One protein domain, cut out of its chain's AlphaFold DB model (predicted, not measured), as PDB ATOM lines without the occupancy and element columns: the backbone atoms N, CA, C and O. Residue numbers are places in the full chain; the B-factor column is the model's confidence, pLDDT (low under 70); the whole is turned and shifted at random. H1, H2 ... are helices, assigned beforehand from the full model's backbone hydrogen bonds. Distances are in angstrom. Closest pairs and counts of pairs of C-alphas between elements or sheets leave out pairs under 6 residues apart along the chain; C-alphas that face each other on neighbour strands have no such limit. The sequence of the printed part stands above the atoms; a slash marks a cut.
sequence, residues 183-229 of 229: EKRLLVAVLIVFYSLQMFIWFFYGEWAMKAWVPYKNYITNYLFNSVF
ATOM      1  N   GLU A 183      -9.496 -10.559 -35.713       94.50
ATOM      2  CA  GLU A 183      -9.187  -9.156 -35.998       94.50
ATOM      3  C   GLU A 183      -8.920  -8.347 -34.723       94.50
ATOM      4  O   GLU A 183      -8.047  -7.485 -34.751       94.50
ATOM      5  N   LYS A 184      -9.586  -8.645 -33.595       95.31
ATOM      6  CA  LYS A 184      -9.278  -8.030 -32.289       95.31
ATOM      7  C   LYS A 184      -7.847  -8.325 -31.867       95.31
ATOM      8  O   LYS A 184      -7.114  -7.400 -31.524       95.31
ATOM      9  N   ARG A 185      -7.432  -9.596 -31.906       96.31
ATOM     10  CA  ARG A 185      -6.060  -9.995 -31.548       96.31
ATOM     11  C   ARG A 185      -5.034  -9.340 -32.466       96.31
ATOM     12  O   ARG A 185      -4.037  -8.817 -31.975       96.31
ATOM     13  N   LEU A 186      -5.306  -9.322 -33.771       96.19
ATOM     14  CA  LEU A 186      -4.448  -8.659 -34.748       96.19
ATOM     15  C   LEU A 186      -4.348  -7.152 -34.471       96.19
ATOM     16  O   LEU A 186      -3.246  -6.615 -34.445       96.19
ATOM     17  N   LEU A 187      -5.474  -6.483 -34.213       95.38
ATOM     18  CA  LEU A 187      -5.513  -5.060 -33.890       95.38
ATOM     19  C   LEU A 187      -4.694  -4.752 -32.634       95.38
ATOM     20  O   LEU A 187      -3.857  -3.858 -32.663       95.38
ATOM     21  N   VAL A 188      -4.889  -5.509 -31.552       96.19
ATOM     22  CA  VAL A 188      -4.116  -5.339 -30.311       96.19
ATOM     23  C   VAL A 188      -2.622  -5.526 -30.570       96.19
ATOM     24  O   VAL A 188      -1.833  -4.685 -30.146       96.19
ATOM     25  N   ALA A 189      -2.226  -6.572 -31.299       97.38
ATOM     26  CA  ALA A 189      -0.824  -6.810 -31.638       97.38
ATOM     27  C   ALA A 189      -0.225  -5.643 -32.442       97.38
ATOM     28  O   ALA A 189       0.851  -5.151 -32.103       97.38
ATOM     29  N   VAL A 190      -0.946  -5.151 -33.456       96.50
ATOM     30  CA  VAL A 190      -0.531  -3.995 -34.264       96.50
ATOM     31  C   VAL A 190      -0.392  -2.739 -33.404       96.50
ATOM     32  O   VAL A 190       0.613  -2.047 -33.522       96.50
ATOM     33  N   LEU A 191      -1.347  -2.457 -32.510       95.94
ATOM     34  CA  LEU A 191      -1.282  -1.298 -31.612       95.94
ATOM     35  C   LEU A 191      -0.093  -1.395 -30.648       95.94
ATOM     36  O   LEU A 191       0.617  -0.409 -30.469       95.94
ATOM     37  N   ILE A 192       0.160  -2.571 -30.061       97.12
ATOM     38  CA  ILE A 192       1.306  -2.788 -29.165       97.12
ATOM     39  C   ILE A 192       2.610  -2.515 -29.907       97.12
ATOM     40  O   ILE A 192       3.431  -1.738 -29.421       97.12
ATOM     41  N   VAL A 193       2.796  -3.110 -31.088       97.19
ATOM     42  CA  VAL A 193       4.011  -2.917 -31.890       97.19
ATOM     43  C   VAL A 193       4.161  -1.449 -32.286       97.19
ATOM     44  O   VAL A 193       5.221  -0.865 -32.071       97.19
ATOM     45  N   PHE A 194       3.096  -0.829 -32.793       95.81
ATOM     46  CA  PHE A 194       3.101   0.560 -33.244       95.81
ATOM     47  C   PHE A 194       3.456   1.542 -32.120       95.81
ATOM     48  O   PHE A 194       4.388   2.331 -32.266       95.81
ATOM     49  N   TYR A 195       2.773   1.473 -30.974       94.19
ATOM     50  CA  TYR A 195       3.052   2.380 -29.860       94.19
ATOM     51  C   TYR A 195       4.394   2.085 -29.182       94.19
ATOM     52  O   TYR A 195       5.047   3.015 -28.710       94.19
ATOM     53  N   SER A 196       4.853   0.830 -29.176       95.38
ATOM     54  CA  SER A 196       6.190   0.490 -28.665       95.38
ATOM     55  C   SER A 196       7.290   1.081 -29.545       95.38
ATOM     56  O   SER A 196       8.210   1.711 -29.028       95.38
ATOM     57  N   LEU A 197       7.169   0.949 -30.870       94.31
ATOM     58  CA  LEU A 197       8.086   1.577 -31.827       94.31
ATOM     59  C   LEU A 197       8.080   3.094 -31.680       94.31
ATOM     60  O   LEU A 197       9.131   3.727 -31.671       94.31
ATOM     61  N   GLN A 198       6.904   3.682 -31.506       92.12
ATOM     62  CA  GLN A 198       6.778   5.111 -31.309       92.12
ATOM     63  C   GLN A 198       7.479   5.598 -30.034       92.12
ATOM     64  O   GLN A 198       8.195   6.601 -30.057       92.12
ATOM     65  N   MET A 199       7.281   4.891 -28.920       89.75
ATOM     66  CA  MET A 199       7.958   5.192 -27.661       89.75
ATOM     67  C   MET A 199       9.469   5.001 -27.776       89.75
ATOM     68  O   MET A 199      10.221   5.826 -27.265       89.75
ATOM     69  N   PHE A 200       9.913   3.970 -28.494       91.06
ATOM     70  CA  PHE A 200      11.321   3.747 -28.805       91.06
ATOM     71  C   PHE A 200      11.908   4.923 -29.599       91.06
ATOM     72  O   PHE A 200      12.917   5.496 -29.190       91.06
ATOM     73  N   ILE A 201      11.245   5.347 -30.680       89.31
ATOM     74  CA  ILE A 201      11.686   6.487 -31.495       89.31
ATOM     75  C   ILE A 201      11.775   7.750 -30.636       89.31
ATOM     76  O   ILE A 201      12.790   8.443 -30.650       89.31
ATOM     77  N   TRP A 202      10.734   8.038 -29.855       87.19
ATOM     78  CA  TRP A 202      10.719   9.209 -28.986       87.19
ATOM     79  C   TRP A 202      11.841   9.179 -27.939       87.19
ATOM     80  O   TRP A 202      12.480  10.204 -27.716       87.19
ATOM     81  N   PHE A 203      12.105   8.027 -27.320       85.56
ATOM     82  CA  PHE A 203      13.095   7.911 -26.251       85.56
ATOM     83  C   PHE A 203      14.536   8.028 -26.764       85.56
ATOM     84  O   PHE A 203      15.333   8.760 -26.179       85.56
ATOM     85  N   PHE A 204      14.869   7.350 -27.866       86.00
ATOM     86  CA  PHE A 204      16.241   7.316 -28.385       86.00
ATOM     87  C   PHE A 204      16.576   8.482 -29.322       86.00
ATOM     88  O   PHE A 204      17.727   8.909 -29.364       86.00
ATOM     89  N   TYR A 205      15.591   9.018 -30.048       84.31
ATOM     90  CA  TYR A 205      15.805  10.073 -31.048       84.31
ATOM     91  C   TYR A 205      15.170  11.419 -30.667       84.31
ATOM     92  O   TYR A 205      15.322  12.402 -31.391       84.31
ATOM     93  N   GLY A 206      14.457  11.505 -29.540       80.94
ATOM     94  CA  GLY A 206      13.883  12.760 -29.062       80.94
ATOM     95  C   GLY A 206      14.949  13.707 -28.510       80.94
ATOM     96  O   GLY A 206      15.617  13.385 -27.531       80.94
ATOM     97  N   GLU A 207      15.044  14.922 -29.064       75.75
ATOM     98  CA  GLU A 207      16.038  15.945 -28.670       75.75
ATOM     99  C   GLU A 207      16.085  16.221 -27.157       75.75
ATOM    100  O   GLU A 207      17.145  16.475 -26.582       75.75
ATOM    101  N   TRP A 208      14.922  16.160 -26.509       72.50
ATOM    102  CA  TRP A 208      14.761  16.437 -25.084       72.50
ATOM    103  C   TRP A 208      14.672  15.178 -24.225       72.50
ATOM    104  O   TRP A 208      14.739  15.297 -23.004       72.50
ATOM    105  N   ALA A 209      14.536  13.987 -24.817       75.62
ATOM    106  CA  ALA A 209      14.374  12.742 -24.067       75.62
ATOM    107  C   ALA A 209      15.599  12.503 -23.171       75.62
ATOM    108  O   ALA A 209      15.486  12.485 -21.947       75.62
ATOM    109  N   MET A 210      16.793  12.485 -23.760       70.56
ATOM    110  CA  MET A 210      18.033  12.288 -23.005       70.56
ATOM    111  C   MET A 210      18.367  13.460 -22.072       70.56
ATOM    112  O   MET A 210      18.861  13.231 -20.979       70.56
ATOM    113  N   LYS A 211      18.075  14.711 -22.460       73.06
ATOM    114  CA  LYS A 211      18.436  15.904 -21.664       73.06
ATOM    115  C   LYS A 211      17.519  16.156 -20.466       73.06
ATOM    116  O   LYS A 211      17.969  16.679 -19.452       73.06
ATOM    117  N   ALA A 212      16.227  15.862 -20.605       71.88
ATOM    118  CA  ALA A 212      15.214  16.225 -19.615       71.88
ATOM    119  C   ALA A 212      14.672  15.030 -18.817       71.88
ATOM    120  O   ALA A 212      14.102  15.245 -17.745       71.88
ATOM    121  N   TRP A 213      14.831  13.800 -19.319       71.50
ATOM    122  CA  TRP A 213      14.265  12.594 -18.700       71.50
ATOM    123  C   TRP A 213      15.316  11.630 -18.145       71.50
ATOM    124  O   TRP A 213      14.968  10.799 -17.306       71.50
ATOM    125  N   VAL A 214      16.587  11.754 -18.551       76.94
ATOM    126  CA  VAL A 214      17.695  10.919 -18.063       76.94
ATOM    127  C   VAL A 214      18.803  11.805 -17.464       76.94
ATOM    128  O   VAL A 214      19.279  12.713 -18.137       76.94
ATOM    129  N   PRO A 215      19.253  11.568 -16.217       76.69
ATOM    130  CA  PRO A 215      18.724  10.606 -15.252       76.69
ATOM    131  C   PRO A 215      17.373  11.055 -14.678       76.69
ATOM    132  O   PRO A 215      17.163  12.234 -14.382       76.69
ATOM    133  N   TYR A 216      16.462  10.100 -14.476       69.31
ATOM    134  CA  TYR A 216      15.179  10.371 -13.837       69.31
ATOM    135  C   TYR A 216      15.392  10.682 -12.351       69.31
ATOM    136  O   TYR A 216      15.720   9.807 -11.549       69.31
ATOM    137  N   LYS A 217      15.210  11.950 -11.981       72.25
ATOM    138  CA  LYS A 217      15.294  12.412 -10.593       72.25
ATOM    139  C   LYS A 217      13.884  12.539 -10.032       72.25
ATOM    140  O   LYS A 217      13.158  13.458 -10.416       72.25
ATOM    141  N   ASN A 218      13.496  11.650  -9.121       79.75
ATOM    142  CA  ASN A 218      12.332  11.873  -8.270       79.75
ATOM    143  C   ASN A 218      12.784  12.058  -6.815       79.75
ATOM    144  O   ASN A 218      13.923  11.761  -6.454       79.75
ATOM    145  N   TYR A 219      11.899  12.607  -5.985       81.38
ATOM    146  CA  TYR A 219      12.227  12.898  -4.591       81.38
ATOM    147  C   TYR A 219      12.618  11.633  -3.813       81.38
ATOM    148  O   TYR A 219      13.540  11.673  -3.013       81.38
ATOM    149  N   ILE A 220      11.969  10.503  -4.104       82.06
ATOM    150  CA  ILE A 220      12.204   9.211  -3.448       82.06
ATOM    151  C   ILE A 220      13.570   8.634  -3.838       82.06
ATOM    152  O   ILE A 220      14.326   8.219  -2.969       82.06
ATOM    153  N   THR A 221      13.917   8.630  -5.125       79.12
ATOM    154  CA  THR A 221      15.188   8.123  -5.638       79.12
ATOM    155  C   THR A 221      16.330   8.984  -5.142       79.12
ATOM    156  O   THR A 221      17.308   8.431  -4.664       79.12
ATOM    157  N   ASN A 222      16.180  10.312  -5.155       81.88
ATOM    158  CA  ASN A 222      17.172  11.217  -4.576       81.88
ATOM    159  C   ASN A 222      17.305  11.032  -3.057       81.88
ATOM    160  O   ASN A 222      18.418  11.035  -2.546       81.88
ATOM    161  N   TYR A 223      16.192  10.867  -2.332       82.44
ATOM    162  CA  TYR A 223      16.215  10.632  -0.889       82.44
ATOM    163  C   TYR A 223      16.943   9.329  -0.553       82.44
ATOM    164  O   TYR A 223      17.836   9.343   0.285       82.44
ATOM    165  N   LEU A 224      16.627   8.229  -1.241       80.06
ATOM    166  CA  LEU A 224      17.299   6.939  -1.059       80.06
ATOM    167  C   LEU A 224      18.783   7.005  -1.437       80.06
ATOM    168  O   LEU A 224      19.614   6.493  -0.697       80.06
ATOM    169  N   PHE A 225      19.132   7.673  -2.539       78.62
ATOM    170  CA  PHE A 225      20.531   7.817  -2.948       78.62
ATOM    171  C   PHE A 225      21.358   8.621  -1.939       78.62
ATOM    172  O   PHE A 225      22.515   8.295  -1.743       78.62
ATOM    173  N   ASN A 226      20.766   9.634  -1.295       79.31
ATOM    174  CA  ASN A 226      21.456  10.500  -0.333       79.31
ATOM    175  C   ASN A 226      21.422   9.989   1.122       79.31
ATOM    176  O   ASN A 226      22.059  10.589   1.981       79.31
ATOM    177  N   SER A 227      20.592   8.987   1.435       75.69
ATOM    178  CA  SER A 227      20.445   8.437   2.797       75.69
ATOM    179  C   SER A 227      21.053   7.046   2.965       75.69
ATOM    180  O   SER A 227      21.305   6.639   4.097       75.69
ATOM    181  N   VAL A 228      21.276   6.318   1.865       66.25
ATOM    182  CA  VAL A 228      21.822   4.948   1.863       66.25
ATOM    183  C   VAL A 228      23.259   4.893   1.323       66.25
ATOM    184  O   VAL A 228      23.996   3.979   1.686       66.25
ATOM    185  N   PHE A 229      23.664   5.865   0.500       54.78
ATOM    186  CA  PHE A 229      25.040   6.069   0.032       54.78
ATOM    187  C   PHE A 229      25.559   7.424   0.517       54.78
ATOM    188  O   PHE A 229      26.797   7.543   0.656       54.78
TER     189      PHE A 229
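What this domain is: This is residues 183 to 229 of the 229 residues of an uncharacterized protein of bioreactor metagenome (UniProt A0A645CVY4). One long helix, H1, makes one arm of a wide, open V; the short helix H2 sits at the turn, and residues 214 to 218 lead on to a third helix, H3, at the far end of the other arm. No helix packs along another. The printed part has 47 residues with three named helices, H1, H2, H3 in chain order, and no named strand: all helix. It is extended, with a radius of gyration of the C-alphas of 16.9 A and spans of 52 by 25 by 13 A.

How they stand to each other: H1, residues 183 to 205, touches H2, residues 209 to 213, only at the corner by their tight link, with its residues 202 to 204 alone; the closest C-alphas, of Phe 203 and Ala 209, are 5.5 A apart. H3, residues 219 to 228, is apart from H1 and from H2. In H1, H2 and H3 every O i to N i+4 pair is within hydrogen-bond range.

Where its parts are: H1 runs 31.9 A from C-alpha 183 at (-9.187, -9.156, -35.998) to C-alpha 205. H2 measures 5.4 A. H3 runs 14.0 A to C-alpha 228 at (21.822, 4.948, 1.863).

The domain as a whole: The C-alphas farthest apart, of Glu 183 and Phe 229, are 52.0 A apart. The printed part has no cut, and both links are tight. Residues 183 to 201, 204 to 209 and 215 to 229 stand free. Residues 216, 228 and 229 have pLDDT under 70.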